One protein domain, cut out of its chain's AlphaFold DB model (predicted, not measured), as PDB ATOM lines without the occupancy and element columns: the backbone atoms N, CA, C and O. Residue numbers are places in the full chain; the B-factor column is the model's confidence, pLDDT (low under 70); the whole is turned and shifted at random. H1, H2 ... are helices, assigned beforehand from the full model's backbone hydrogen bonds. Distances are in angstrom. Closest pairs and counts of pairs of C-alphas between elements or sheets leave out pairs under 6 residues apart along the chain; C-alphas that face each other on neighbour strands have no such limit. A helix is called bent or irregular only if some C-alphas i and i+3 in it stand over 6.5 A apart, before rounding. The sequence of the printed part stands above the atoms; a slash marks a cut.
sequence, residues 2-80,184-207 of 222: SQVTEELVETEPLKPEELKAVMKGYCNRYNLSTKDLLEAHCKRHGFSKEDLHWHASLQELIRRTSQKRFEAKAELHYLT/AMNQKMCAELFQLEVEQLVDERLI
ATOM      1  N   SER A   2     135.523  93.105 174.161       62.38
ATOM      2  CA  SER A   2     135.862  93.032 172.709       62.38
ATOM      3  C   SER A   2     137.337  93.300 172.382       62.38
ATOM      4  O   SER A   2     137.987  92.443 171.801       62.38
ATOM      5  N   GLN A   3     137.905  94.413 172.860       62.50
ATOM      6  CA  GLN A   3     139.302  94.776 172.571       62.50
ATOM      7  C   GLN A   3     140.341  93.801 173.155       62.50
ATOM      8  O   GLN A   3     141.367  93.557 172.535       62.50
ATOM      9  N   VAL A   4     140.086  93.229 174.338       68.38
ATOM     10  CA  VAL A   4     141.015  92.271 174.970       68.38
ATOM     11  C   VAL A   4     140.974  90.932 174.238       68.38
ATOM     12  O   VAL A   4     142.002  90.303 174.021       68.38
ATOM     13  N   THR A   5     139.783  90.509 173.813       67.94
ATOM     14  CA  THR A   5     139.626  89.302 173.002       67.94
ATOM     15  C   THR A   5     140.300  89.458 171.639       67.94
ATOM     16  O   THR A   5     140.980  88.536 171.208       67.94
ATOM     17  N   GLU A   6     140.164  90.612 170.985       74.31
ATOM     18  CA  GLU A   6     140.820  90.904 169.699       74.31
ATOM     19  C   GLU A   6     142.354  90.855 169.790       74.31
ATOM     20  O   GLU A   6     142.999  90.375 168.866       74.31
ATOM     21  N   GLU A   7     142.934  91.285 170.912       74.75
ATOM     22  CA  GLU A   7     144.385  91.269 171.149       74.75
ATOM     23  C   GLU A   7     144.940  89.864 171.430       74.75
ATOM     24  O   GLU A   7     146.070  89.547 171.065       74.75
ATOM     25  N   LEU A   8     144.150  89.010 172.087       78.50
ATOM     26  CA  LEU A   8     144.572  87.655 172.444       78.50
ATOM     27  C   LEU A   8     144.433  86.648 171.306       78.50
ATOM     28  O   LEU A   8     145.070  85.592 171.355       78.50
ATOM     29  N   VAL A   9     143.564  86.944 170.343       82.88
ATOM     30  CA  VAL A   9     143.259  86.077 169.213       82.88
ATOM     31  C   VAL A   9     144.331  86.220 168.138       82.88
ATOM     32  O   VAL A   9     144.647  87.319 167.693       82.88
ATOM     33  N   GLU A  10     144.874  85.091 167.681       73.12
ATOM     34  CA  GLU A  10     145.799  85.098 166.549       73.12
ATOM     35  C   GLU A  10     145.071  85.550 165.274       73.12
ATOM     36  O   GLU A  10     143.984  85.069 164.953       73.12
ATOM     37  N   THR A  11     145.685  86.466 164.526       70.25
ATOM     38  CA  THR A  11     145.117  87.067 163.308       70.25
ATOM     39  C   THR A  11     145.470  86.298 162.035       70.25
ATOM     40  O   THR A  11     145.408  86.855 160.937       70.25
ATOM     41  N   GLU A  12     145.846  85.018 162.151       71.31
ATOM     42  CA  GLU A  12     146.153  84.205 160.975       71.31
ATOM     43  C   GLU A  12     144.952  84.188 160.009       71.31
ATOM     44  O   GLU A  12     143.831  83.849 160.409       71.31
ATOM     45  N   PRO A  13     145.153  84.561 158.732       70.19
ATOM     46  CA  PRO A  13     144.052  84.707 157.796       70.19
ATOM     47  C   PRO A  13     143.416  83.348 157.494       70.19
ATOM     48  O   PRO A  13     144.089  82.391 157.104       70.19
ATOM     49  N   LEU A  14     142.089  83.275 157.634       79.31
ATOM     50  CA  LEU A  14     141.314  82.103 157.234       79.31
ATOM     51  C   LEU A  14     141.435  81.869 155.725       79.31
ATOM     52  O   LEU A  14     141.413  82.809 154.924       79.31
ATOM     53  N   LYS A  15     141.496  80.600 155.314       85.81
ATOM     54  CA  LYS A  15     141.474  80.250 153.886       85.81
ATOM     55  C   LYS A  15     140.126  80.657 153.267       85.81
ATOM     56  O   LYS A  15     139.112  80.648 153.966       85.81
ATOM     57  N   PRO A  16     140.047  80.926 151.949       84.25
ATOM     58  CA  PRO A  16     138.805  81.377 151.308       84.25
ATOM     59  C   PRO A  16     137.595  80.457 151.531       84.25
ATOM     60  O   PRO A  16     136.472  80.934 151.678       84.25
ATOM     61  N   GLU A  17     137.812  79.141 151.585       85.88
ATOM     62  CA  GLU A  17     136.752  78.160 151.861       85.88
ATOM     63  C   GLU A  17     136.263  78.215 153.315       85.88
ATOM     64  O   GLU A  17     135.063  78.130 153.581       85.88
ATOM     65  N   GLU A  18     137.173  78.444 154.260       85.38
ATOM     66  CA  GLU A  18     136.850  78.608 155.679       85.38
ATOM     67  C   GLU A  18     136.092  79.917 155.905       85.38
ATOM     68  O   GLU A  18     135.086  79.930 156.614       85.38
ATOM     69  N   LEU A  19     136.502  80.995 155.224       85.50
ATOM     70  CA  LEU A  19     135.815  82.284 155.266       85.50
ATOM     71  C   LEU A  19     134.358  82.163 154.788       85.50
ATOM     72  O   LEU A  19     133.444  82.683 155.425       85.50
ATOM     73  N   LYS A  20     134.105  81.423 153.700       87.44
ATOM     74  CA  LYS A  20     132.732  81.143 153.238       87.44
ATOM     75  C   LYS A  20     131.923  80.383 154.291       87.44
ATOM     76  O   LYS A  20     130.750  80.698 154.503       87.44
ATOM     77  N   ALA A  21     132.529  79.394 154.949       89.12
ATOM     78  CA  ALA A  21     131.863  78.592 155.972       89.12
ATOM     79  C   ALA A  21     131.493  79.426 157.209       89.12
ATOM     80  O   ALA A  21     130.342  79.373 157.654       89.12
ATOM     81  N   VAL A  22     132.418  80.244 157.725       90.25
ATOM     82  CA  VAL A  22     132.143  81.118 158.881       90.25
ATOM     83  C   VAL A  22     131.132  82.208 158.534       90.25
ATOM     84  O   VAL A  22     130.239  82.478 159.333       90.25
ATOM     85  N   MET A  23     131.171  82.753 157.313       89.38
ATOM     86  CA  MET A  23     130.167  83.705 156.824       89.38
ATOM     87  C   MET A  23     128.772  83.082 156.757       89.38
ATOM     88  O   MET A  23     127.801  83.685 157.212       89.38
ATOM     89  N   LYS A  24     128.656  81.847 156.259       88.75
ATOM     90  CA  LYS A  24     127.385  81.108 156.271       88.75
ATOM     91  C   LYS A  24     126.887  80.879 157.701       88.75
ATOM     92  O   LYS A  24     125.706  81.075 157.979       88.75
ATOM     93  N   GLY A  25     127.783  80.493 158.611       87.25
ATOM     94  CA  GLY A  25     127.469  80.322 160.031       87.25
ATOM     95  C   GLY A  25     126.986  81.616 160.693       87.25
ATOM     96  O   GLY A  25     126.000  81.599 161.430       87.25
ATOM     97  N   TYR A  26     127.634  82.739 160.384       87.88
ATOM     98  CA  TYR A  26     127.247  84.069 160.848       87.88
ATOM     99  C   TYR A  26     125.849  84.444 160.349       87.88
ATOM    100  O   TYR A  26     124.980  84.776 161.153       87.88
ATOM    101  N   CYS A  27     125.584  84.301 159.046       88.31
ATOM    102  CA  CYS A  27     124.268  84.599 158.485       88.31
ATOM    103  C   CYS A  27     123.159  83.764 159.133       88.31
ATOM    104  O   CYS A  27     122.128  84.314 159.510       88.31
ATOM    105  N   ASN A  28     123.382  82.465 159.340       88.38
ATOM    106  CA  ASN A  28     122.404  81.605 160.007       88.38
ATOM    107  C   ASN A  28     122.130  82.048 161.452       88.38
ATOM    108  O   ASN A  28     120.982  82.055 161.885       88.38
ATOM    109  N   ARG A  29     123.167  82.451 162.196       86.56
ATOM    110  CA  ARG A  29     123.044  82.891 163.596       86.56
ATOM    111  C   ARG A  29     122.222  84.171 163.742       86.56
ATOM    112  O   ARG A  29     121.469  84.300 164.701       86.56
ATOM    113  N   TYR A  30     122.372  85.098 162.800       85.69
ATOM    114  CA  TYR A  30     121.683  86.390 162.802       85.69
ATOM    115  C   TYR A  30     120.440  86.419 161.893       85.69
ATOM    116  O   TYR A  30     119.859  87.483 161.694       85.69
ATOM    117  N   ASN A  31     120.007  85.268 161.359       88.62
ATOM    118  CA  ASN A  31     118.888  85.138 160.414       88.62
ATOM    119  C   ASN A  31     119.013  86.041 159.166       88.62
ATOM    120  O   ASN A  31     118.030  86.585 158.662       88.62
ATOM    121  N   LEU A  32     120.232  86.204 158.650       89.62
ATOM    122  CA  LEU A  32     120.555  87.036 157.487       89.62
ATOM    123  C   LEU A  32     120.438  86.213 156.199       89.62
ATOM    124  O   LEU A  32     121.425  85.907 155.530       89.62
ATOM    125  N   SER A  33     119.211  85.811 155.876       84.12
ATOM    126  CA  SER A  33     118.927  84.885 154.772       84.12
ATOM    127  C   SER A  33     118.916  85.544 153.386       84.12
ATOM    128  O   SER A  33     118.910  84.844 152.376       84.12
ATOM    129  N   THR A  34     118.905  86.879 153.317       86.69
ATOM    130  CA  THR A  34     118.868  87.647 152.062       86.69
ATOM    131  C   THR A  34     119.947  88.728 152.043       86.69
ATOM    132  O   THR A  34     120.437  89.157 153.089       86.69
ATOM    133  N   LYS A  35     120.312  89.188 150.837       84.25
ATOM    134  CA  LYS A  35     121.268  90.293 150.665       84.25
ATOM    135  C   LYS A  35     120.778  91.575 151.343       84.25
ATOM    136  O   LYS A  35     121.555  92.202 152.050       84.25
ATOM    137  N   ASP A  36     119.489  91.887 151.231       87.44
ATOM    138  CA  ASP A  36     118.897  93.082 151.846       87.44
ATOM    139  C   ASP A  36     119.001  93.060 153.380       87.44
ATOM    140  O   ASP A  36     119.320  94.073 154.002       87.44
ATOM    141  N   LEU A  37     118.786  91.893 154.004       87.94
ATOM    142  CA  LEU A  37     118.952  91.726 155.452       87.94
ATOM    143  C   LEU A  37     120.415  91.887 155.872       87.94
ATOM    144  O   LEU A  37     120.692  92.519 156.891       87.94
ATOM    145  N   LEU A  38     121.350  91.354 155.081       86.31
ATOM    146  CA  LEU A  38     122.782  91.500 155.330       86.31
ATOM    147  C   LEU A  38     123.228  92.965 155.217       86.31
ATOM    148  O   LEU A  38     123.962  93.451 156.075       86.31
ATOM    149  N   GLU A  39     122.757  93.688 154.201       86.12
ATOM    150  CA  GLU A  39     123.051  95.114 154.027       86.12
ATOM    151  C   GLU A  39     122.456  95.963 155.152       86.12
ATOM    152  O   GLU A  39     123.129  96.851 155.681       86.12
ATOM    153  N   ALA A  40     121.221  95.677 155.571       88.19
ATOM    154  CA  ALA A  40     120.594  96.341 156.710       88.19
ATOM    155  C   ALA A  40     121.352  96.073 158.020       88.19
ATOM    156  O   ALA A  40     121.514  96.984 158.833       88.19
ATOM    157  N   HIS A  41     121.850  94.849 158.213       88.19
ATOM    158  CA  HIS A  41     122.689  94.475 159.352       88.19
ATOM    159  C   HIS A  41     124.014  95.240 159.355       88.19
ATOM    160  O   HIS A  41     124.361  95.850 160.364       88.19
ATOM    161  N   CYS A  42     124.709  95.299 158.215       88.06
ATOM    162  CA  CYS A  42     125.950  96.066 158.090       88.06
ATOM    163  C   CYS A  42     125.721  97.550 158.385       88.06
ATOM    164  O   CYS A  42     126.461  98.137 159.166       88.06
ATOM    165  N   LYS A  43     124.649  98.146 157.845       89.25
ATOM    166  CA  LYS A  43     124.289  99.548 158.119       89.25
ATOM    167  C   LYS A  43     123.968  99.791 159.592       89.25
ATOM    168  O   LYS A  43     124.415 100.786 160.149       89.25
ATOM    169  N   ARG A  44     123.217  98.888 160.230       89.50
ATOM    170  CA  ARG A  44     122.853  98.992 161.652       89.50
ATOM    171  C   ARG A  44     124.075  98.950 162.564       89.50
ATOM    172  O   ARG A  44     124.105  99.665 163.558       89.50
ATOM    173  N   HIS A  45     125.045  98.104 162.234       84.75
ATOM    174  CA  HIS A  45     126.252  97.910 163.032       84.75
ATOM    175  C   HIS A  45     127.438  98.774 162.581       84.75
ATOM    176  O   HIS A  45     128.477  98.750 163.231       84.75
ATOM    177  N   GLY A  46     127.289  99.547 161.500       86.31
ATOM    178  CA  GLY A  46     128.366 100.356 160.930       86.31
ATOM    179  C   GLY A  46     129.509  99.529 160.339       86.31
ATOM    180  O   GLY A  46     130.621 100.030 160.233       86.31
ATOM    181  N   PHE A  47     129.257  98.269 159.978       89.56
ATOM    182  CA  PHE A  47     130.294  97.362 159.498       89.56
ATOM    183  C   PHE A  47     130.651  97.635 158.042       89.56
ATOM    184  O   PHE A  47     129.788  97.628 157.156       89.56
ATOM    185  N   SER A  48     131.947  97.788 157.787       88.75
ATOM    186  CA  SER A  48     132.514  97.570 156.464       88.75
ATOM    187  C   SER A  48     132.483  96.078 156.104       88.75
ATOM    188  O   SER A  48     132.191  95.201 156.923       88.75
ATOM    189  N   LYS A  49     132.812  95.760 154.850       83.19
ATOM    190  CA  LYS A  49     132.949  94.365 154.412       83.19
ATOM    191  C   LYS A  49     134.056  93.634 155.185       83.19
ATOM    192  O   LYS A  49     133.924  92.443 155.448       83.19
ATOM    193  N   GLU A  50     135.129  94.340 155.529       84.75
ATOM    194  CA  GLU A  50     136.247  93.792 156.299       84.75
ATOM    195  C   GLU A  50     135.841  93.541 157.753       84.75
ATOM    196  O   GLU A  50     136.075  92.443 158.252       84.75
ATOM    197  N   ASP A  51     135.112  94.473 158.376       84.69
ATOM    198  CA  ASP A  51     134.583  94.298 159.738       84.69
ATOM    199  C   ASP A  51     133.626  93.110 159.813       84.69
ATOM    200  O   ASP A  51     133.682  92.297 160.734       84.69
ATOM    201  N   LEU A  52     132.758  92.958 158.809       85.81
ATOM    202  CA  LEU A  52     131.846  91.824 158.736       85.81
ATOM    203  C   LEU A  52     132.606  90.496 158.642       85.81
ATOM    204  O   LEU A  52     132.271  89.551 159.358       85.81
ATOM    205  N   HIS A  53     133.628  90.414 157.783       86.75
ATOM    206  CA  HIS A  53     134.473  89.224 157.692       86.75
ATOM    207  C   HIS A  53     135.203  88.952 159.009       86.75
ATOM    208  O   HIS A  53     135.259  87.797 159.433       86.75
ATOM    209  N   TRP A  54     135.722  89.988 159.668       86.56
ATOM    210  CA  TRP A  54     136.364  89.876 160.973       86.56
ATOM    211  C   TRP A  54     135.402  89.310 162.020       86.56
ATOM    212  O   TRP A  54     135.676  88.268 162.616       86.56
ATOM    213  N   HIS A  55     134.223  89.912 162.179       85.19
ATOM    214  CA  HIS A  55     133.210  89.458 163.131       85.19
ATOM    215  C   HIS A  55     132.700  88.045 162.834       85.19
ATOM    216  O   HIS A  55     132.441  87.278 163.764       85.19
ATOM    217  N   ALA A  56     132.578  87.676 161.557       87.69
ATOM    218  CA  ALA A  56     132.250  86.311 161.166       87.69
ATOM    219  C   ALA A  56     133.370  85.321 161.522       87.69
ATOM    220  O   ALA A  56     133.087  84.213 161.972       87.69
ATOM    221  N   SER A  57     134.630  85.733 161.369       89.94
ATOM    222  CA  SER A  57     135.818  84.903 161.614       89.94
ATOM    223  C   SER A  57     136.161  84.761 163.094       89.94
ATOM    224  O   SER A  57     136.706  83.733 163.494       89.94
ATOM    225  N   LEU A  58     135.809  85.747 163.923       87.50
ATOM    226  CA  LEU A  58     136.226  85.854 165.323       87.50
ATOM    227  C   LEU A  58     135.986  84.572 166.131       87.50
ATOM    228  O   LEU A  58     136.839  84.151 166.901       87.50
ATOM    229  N   GLN A  59     134.840  83.919 165.941       86.62
ATOM    230  CA  GLN A  59     134.507  82.688 166.664       86.62
ATOM    231  C   GLN A  59     135.449  81.530 166.320       86.62
ATOM    232  O   GLN A  59     135.850  80.780 167.207       86.62
ATOM    233  N   GLU A  60     135.820  81.396 165.048       90.19
ATOM    234  CA  GLU A  60     136.765  80.372 164.602       90.19
ATOM    235  C   GLU A  60     138.190  80.705 165.051       90.19
ATOM    236  O   GLU A  60     138.926  79.815 165.474       90.19
ATOM    237  N   LEU A  61     138.567  81.985 165.036       91.06
ATOM    238  CA  LEU A  61     139.874  82.416 165.522       91.06
ATOM    239  C   LEU A  61     140.020  82.192 167.037       91.06
ATOM    240  O   LEU A  61     141.041  81.662 167.473       91.06
ATOM    241  N   ILE A  62     138.986  82.487 167.839       91.31
ATOM    242  CA  ILE A  62     138.939  82.136 169.273       91.31
ATOM    243  C   ILE A  62     139.059  80.622 169.446       91.31
ATOM    244  O   ILE A  62     139.837  80.153 170.276       91.31
ATOM    245  N   ARG A  63     138.325  79.835 168.653       92.56
ATOM    246  CA  ARG A  63     138.376  78.370 168.718       92.56
ATOM    247  C   ARG A  63     139.797  77.839 168.474       92.56
ATOM    248  O   ARG A  63     140.276  77.020 169.253       92.56
ATOM    249  N   ARG A  64     140.487  78.328 167.438       93.38
ATOM    250  CA  ARG A  64     141.878  77.948 167.111       93.38
ATOM    251  C   ARG A  64     142.868  78.405 168.170       93.38
ATOM    252  O   ARG A  64     143.674  77.609 168.638       93.38
ATOM    253  N   THR A  65     142.775  79.673 168.559       93.50
ATOM    254  CA  THR A  65     143.669  80.286 169.543       93.50
ATOM    255  C   THR A  65     143.550  79.579 170.888       93.50
ATOM    256  O   THR A  65     144.559  79.196 171.478       93.50
ATOM    257  N   SER A  66     142.320  79.352 171.358       95.69
ATOM    258  CA  SER A  66     142.071  78.633 172.607       95.69
ATOM    259  C   SER A  66     142.642  77.219 172.562       95.69
ATOM    260  O   SER A  66     143.324  76.825 173.503       95.69
ATOM    261  N   GLN A  67     142.450  76.487 171.458       95.38
ATOM    262  CA  GLN A  67     143.037  75.158 171.287       95.38
ATOM    263  C   GLN A  67     144.564  75.214 171.382       95.38
ATOM    264  O   GLN A  67     145.153  74.586 172.254       95.38
ATOM    265  N   LYS A  68     145.209  76.033 170.546       94.94
ATOM    266  CA  LYS A  68     146.672  76.143 170.477       94.94
ATOM    267  C   LYS A  68     147.303  76.520 171.821       94.94
ATOM    268  O   LYS A  68     148.359  76.003 172.171       94.94
ATOM    269  N   ARG A  69     146.665  77.421 172.575       95.00
ATOM    270  CA  ARG A  69     147.177  77.908 173.867       95.00
ATOM    271  C   ARG A  69     146.942  76.929 175.014       95.00
ATOM    272  O   ARG A  69     147.773  76.856 175.920       95.00
ATOM    273  N   PHE A  70     145.817  76.215 175.013       97.25
ATOM    274  CA  PHE A  70     145.329  75.520 176.206       97.25
ATOM    275  C   PHE A  70     145.161  74.010 176.067       97.25
ATOM    276  O   PHE A  70     144.886  73.362 177.076       97.25
ATOM    277  N   GLU A  71     145.404  73.422 174.895       96.62
ATOM    278  CA  GLU A  71     145.286  71.974 174.667       96.62
ATOM    279  C   GLU A  71     146.063  71.149 175.704       96.62
ATOM    280  O   GLU A  71     145.512  70.219 176.289       96.62
ATOM    281  N   ALA A  72     147.293  71.557 176.037       97.00
ATOM    282  CA  ALA A  72     148.123  70.875 177.035       97.00
ATOM    283  C   ALA A  72     147.566  70.931 178.475       97.00
ATOM    284  O   ALA A  72     147.962  70.132 179.321       97.00
ATOM    285  N   LYS A  73     146.669  71.879 178.782       96.94
ATOM    286  CA  LYS A  73     146.038  72.050 180.106       96.94
ATOM    287  C   LYS A  73     144.585  71.566 180.136       96.94
ATOM    288  O   LYS A  73     144.006  71.456 181.216       96.94
ATOM    289  N   ALA A  74     144.002  71.281 178.973       97.50
ATOM    290  CA  ALA A  74     142.583  70.997 178.815       97.50
ATOM    291  C   ALA A  74     142.137  69.757 179.602       97.50
ATOM    292  O   ALA A  74     141.099  69.795 180.258       97.50
ATOM    293  N   GLU A  75     142.926  68.680 179.582       97.62
ATOM    294  CA  GLU A  75     142.577  67.439 180.283       97.62
ATOM    295  C   GLU A  75     142.610  67.609 181.803       97.62
ATOM    296  O   GLU A  75     141.675  67.215 182.500       97.62
ATOM    297  N   LEU A  76     143.646  68.269 182.330       97.44
ATOM    298  CA  LEU A  76     143.730  68.560 183.759       97.44
ATOM    299  C   LEU A  76     142.554  69.433 184.209       97.44
ATOM    300  O   LEU A  76     141.920  69.140 185.223       97.44
ATOM    301  N   HIS A  77     142.220  70.468 183.432       97.31
ATOM    302  CA  HIS A  77     141.058  71.319 183.696       97.31
ATOM    303  C   HIS A  77     139.754  70.510 183.687       97.31
ATOM    304  O   HIS A  77     138.960  70.619 184.623       97.31
ATOM    305  N   TYR A  78     139.576  69.615 182.709       97.50
ATOM    306  CA  TYR A  78     138.443  68.688 182.658       97.50
ATOM    307  C   TYR A  78     138.331  67.834 183.924       97.50
ATOM    308  O   TYR A  78     137.246  67.747 184.495       97.50
ATOM    309  N   LEU A  79     139.427  67.239 184.403       96.19
ATOM    310  CA  LEU A  79     139.402  66.363 185.579       96.19
ATOM    311  C   LEU A  79     138.896  67.087 186.834       96.19
ATOM    312  O   LEU A  79     138.114  66.509 187.587       96.19
ATOM    313  N   THR A  80     139.242  68.366 187.019       95.31
ATOM    314  CA  THR A  80     138.729  69.170 188.150       95.31
ATOM    315  C   THR A  80     137.219  69.431 188.081       95.31
ATOM    316  O   THR A  80     136.589  69.746 189.092       95.31
ATOM    317  N   ALA A 184     135.337  67.203 171.517       95.62
ATOM    318  CA  ALA A 184     134.397  68.278 171.815       95.62
ATOM    319  C   ALA A 184     134.597  68.809 173.242       95.62
ATOM    320  O   ALA A 184     134.604  70.023 173.453       95.62
ATOM    321  N   MET A 185     134.809  67.917 174.214       96.50
ATOM    322  CA  MET A 185     135.127  68.276 175.595       96.50
ATOM    323  C   MET A 185     136.475  68.986 175.684       96.50
ATOM    324  O   MET A 185     136.572  70.009 176.355       96.50
ATOM    325  N   ASN A 186     137.489  68.509 174.962       97.88
ATOM    326  CA  ASN A 186     138.788  69.168 174.866       97.88
ATOM    327  C   ASN A 186     138.633  70.620 174.380       97.88
ATOM    328  O   ASN A 186     139.019  71.548 175.091       97.88
ATOM    329  N   GLN A 187     137.948  70.831 173.251       97.44
ATOM    330  CA  GLN A 187     137.698  72.172 172.722       97.44
ATOM    331  C   GLN A 187     136.903  73.052 173.701       97.44
ATOM    332  O   GLN A 187     137.179  74.252 173.805       97.44
ATOM    333  N   LYS A 188     135.929  72.477 174.425       96.25
ATOM    334  CA  LYS A 188     135.172  73.172 175.478       96.25
ATOM    335  C   LYS A 188     136.101  73.636 176.600       96.25
ATOM    336  O   LYS A 188     136.008  74.789 177.007       96.25
ATOM    337  N   MET A 189     137.019  72.786 177.066       97.88
ATOM    338  CA  MET A 189     137.969  73.141 178.130       97.88
ATOM    339  C   MET A 189     138.962  74.207 177.683       97.88
ATOM    340  O   MET A 189     139.215  75.149 178.428       97.88
ATOM    341  N   CYS A 190     139.476  74.107 176.457       97.88
ATOM    342  CA  CYS A 190     140.318  75.140 175.865       97.88
ATOM    343  C   CYS A 190     139.598  76.494 175.826       97.88
ATOM    344  O   CYS A 190     140.159  77.508 176.238       97.88
ATOM    345  N   ALA A 191     138.342  76.509 175.369       96.44
ATOM    346  CA  ALA A 191     137.534  77.723 175.305       96.44
ATOM    347  C   ALA A 191     137.242  78.309 176.697       96.44
ATOM    348  O   ALA A 191     137.310  79.523 176.867       96.44
ATOM    349  N   GLU A 192     136.961  77.467 177.697       95.50
ATOM    350  CA  GLU A 192     136.785  77.908 179.085       95.50
ATOM    351  C   GLU A 192     138.060  78.546 179.651       95.50
ATOM    352  O   GLU A 192     137.995  79.630 180.222       95.50
ATOM    353  N   LEU A 193     139.222  77.914 179.463       96.81
ATOM    354  CA  LEU A 193     140.505  78.451 179.928       96.81
ATOM    355  C   LEU A 193     140.853  79.782 179.250       96.81
ATOM    356  O   LEU A 193     141.317  80.707 179.912       96.81
ATOM    357  N   PHE A 194     140.576  79.902 177.952       96.06
ATOM    358  CA  PHE A 194     140.740  81.158 177.225       96.06
ATOM    359  C   PHE A 194     139.823  82.258 177.768       96.06
ATOM    360  O   PHE A 194     140.259  83.390 177.954       96.06
ATOM    361  N   GLN A 195     138.563  81.931 178.066       94.31
ATOM    362  CA  GLN A 195     137.619  82.887 178.643       94.31
ATOM    363  C   GLN A 195     138.075  83.376 180.027       94.31
ATOM    364  O   GLN A 195     138.000  84.574 180.292       94.31
ATOM    365  N   LEU A 196     138.608  82.482 180.866       94.75
ATOM    366  CA  LEU A 196     139.185  82.850 182.164       94.75
ATOM    367  C   LEU A 196     140.377  83.810 182.015       94.75
ATOM    368  O   LEU A 196     140.486  84.771 182.770       94.75
ATOM    369  N   GLU A 197     141.246  83.595 181.021       94.50
ATOM    370  CA  GLU A 197     142.370  84.500 180.736       94.50
ATOM    371  C   GLU A 197     141.888  85.882 180.259       94.50
ATOM    372  O   GLU A 197     142.400  86.910 180.705       94.50
ATOM    373  N   VAL A 198     140.867  85.926 179.395       91.69
ATOM    374  CA  VAL A 198     140.246  87.188 178.953       91.69
ATOM    375  C   VAL A 198     139.663  87.957 180.141       91.69
ATOM    376  O   VAL A 198     139.860  89.168 180.232       91.69
ATOM    377  N   GLU A 199     138.938  87.276 181.030       91.94
ATOM    378  CA  GLU A 199     138.343  87.879 182.230       91.94
ATOM    379  C   GLU A 199     139.419  88.459 183.148       91.94
ATOM    380  O   GLU A 199     139.336  89.632 183.514       91.94
ATOM    381  N   GLN A 200     140.482  87.698 183.413       92.38
ATOM    382  CA  GLN A 200     141.600  88.157 184.232       92.38
ATOM    383  C   GLN A 200     142.242  89.441 183.674       92.38
ATOM    384  O   GLN A 200     142.439  90.409 184.408       92.38
ATOM    385  N   LEU A 201     142.528  89.491 182.370       90.81
ATOM    386  CA  LEU A 201     143.135  90.671 181.741       90.81
ATOM    387  C   LEU A 201     142.217  91.897 181.762       90.81
ATOM    388  O   LEU A 201     142.686  93.037 181.838       90.81
ATOM    389  N   VAL A 202     140.905  91.686 181.663       89.12
ATOM    390  CA  VAL A 202     139.921  92.770 181.763       89.12
ATOM    391  C   VAL A 202     139.915  93.356 183.170       89.12
ATOM    392  O   VAL A 202     139.950  94.583 183.299       89.12
ATOM    393  N   ASP A 203     139.940  92.510 184.197       89.38
ATOM    394  CA  ASP A 203     139.995  92.943 185.594       89.38
ATOM    395  C   ASP A 203     141.294  93.706 185.897       89.38
ATOM    396  O   ASP A 203     141.257  94.800 186.466       89.38
ATOM    397  N   GLU A 204     142.444  93.204 185.432       90.06
ATOM    398  CA  GLU A 204     143.745  93.873 185.576       90.06
ATOM    399  C   GLU A 204     143.747  95.279 184.946       90.06
ATOM    400  O   GLU A 204     144.198  96.252 185.562       90.06
ATOM    401  N   ARG A 205     143.184  95.428 183.738       88.56
ATOM    402  CA  ARG A 205     143.073  96.735 183.062       88.56
ATOM    403  C   ARG A 205     142.126  97.687 183.785       88.56
ATOM    404  O   ARG A 205     142.412  98.884 183.866       88.56
ATOM    405  N   LEU A 206     141.021  97.182 184.328       87.88
ATOM    406  CA  LEU A 206     140.077  97.991 185.099       87.88
ATOM    407  C   LEU A 206     140.741  98.562 186.365       87.88
ATOM    408  O   LEU A 206     140.586  99.746 186.682       87.88
ATOM    409  N   ILE A 207     141.538  97.746 187.060       90.00
ATOM    410  CA  ILE A 207     142.310  98.162 188.239       90.00
ATOM    411  C   ILE A 207     143.365  99.219 187.862       90.00
ATOM    412  O   ILE A 207     143.525 100.227 188.557       90.00
TER     413      ILE A 207
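Overview. This is residues 2 to 80 and 184 to 207 of the 222 residues of a protein of Flavobacteriales bacterium (UniProt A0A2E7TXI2). A long bent helix, H4, makes the length of the model, and the straight helix H5 crosses it inside the corner between its arms H4a and H4b. H2 crosses H4a farther back, H3 is at the far end from H4b, and short H1 is beside H5. The printed part has 103 residues with five named helices, H1 to H5 in order, and no named strand: all helix, mostly crossed. It is only just loose, close to compact, with a radius of gyration of the C-alphas of 15.8 A and spans of 47 by 35 by 23 A.

Along the chain. H1, residues 2 to 8, begins at C-alpha 2 (135.862, 93.032, 172.709). H2 is residues 16 to 29, 20.0 A long, and H3 residues 35 to 45. H4, residues 49 to 80, was assigned as one helix by its hydrogen bonds but is bent: C-alphas 69 and 72 are 7.8 A apart. Its arms are H4a, residues 49 to 69, 29.2 A, and H4b, residues 72 to 80. Both are irregular, with C-alphas 56 and 59 7.0 A apart and C-alphas 72 and 75 7.3 A apart; H4a has a kink of 44 degrees near residue 59. H5, residues 184 to 207, is 35.0 A long and ends at C-alpha 207 (142.310, 98.162, 188.239).

Arrangement. H1 touches residues 198 to 202 of H5, closest at the C-alphas of Thr 5 and Val 198, 6.3 A; they run opposite ways at a steep tilt of 67 degrees, only just short of perpendicular. H2 touches residues 53 to 60 of H4a, about perpendicular at 78 degrees, closest at the C-alphas of Met 23 and Ala 56, 5.5 A. H3 is close to H4a but not clearly touching, the closest C-alphas, of Cys 42 and Leu 52, being 7.3 A apart. H4a and H4b are about perpendicular, at 74 degrees. H5 touches H4a, C-alphas of Ser 66 and Cys 190 closest at 5.1 A, and H4b, Ala 74 and Met 189 closest at 5.1 A between C-alphas. H2 and H5 are apart. Every O i to N i+4 pair is within hydrogen-bond range in H1, H2, H3 and H5; in H4a 15 of 17 are, in H4b 4 of 5.

Size, cuts and confidence. The C-alphas farthest apart, of Asp 36 and Thr 80, are 47.8 A apart. Residues 81 to 183 are not printed; C-alphas 80 and 184 are 16.9 A apart across the cut. Of the links printed whole, H2 to H3 and H3 to H4 are tight and H1 to H2 is short. Mean pLDDT of the printed part is 88.4; residues 2 to 5 are under 70.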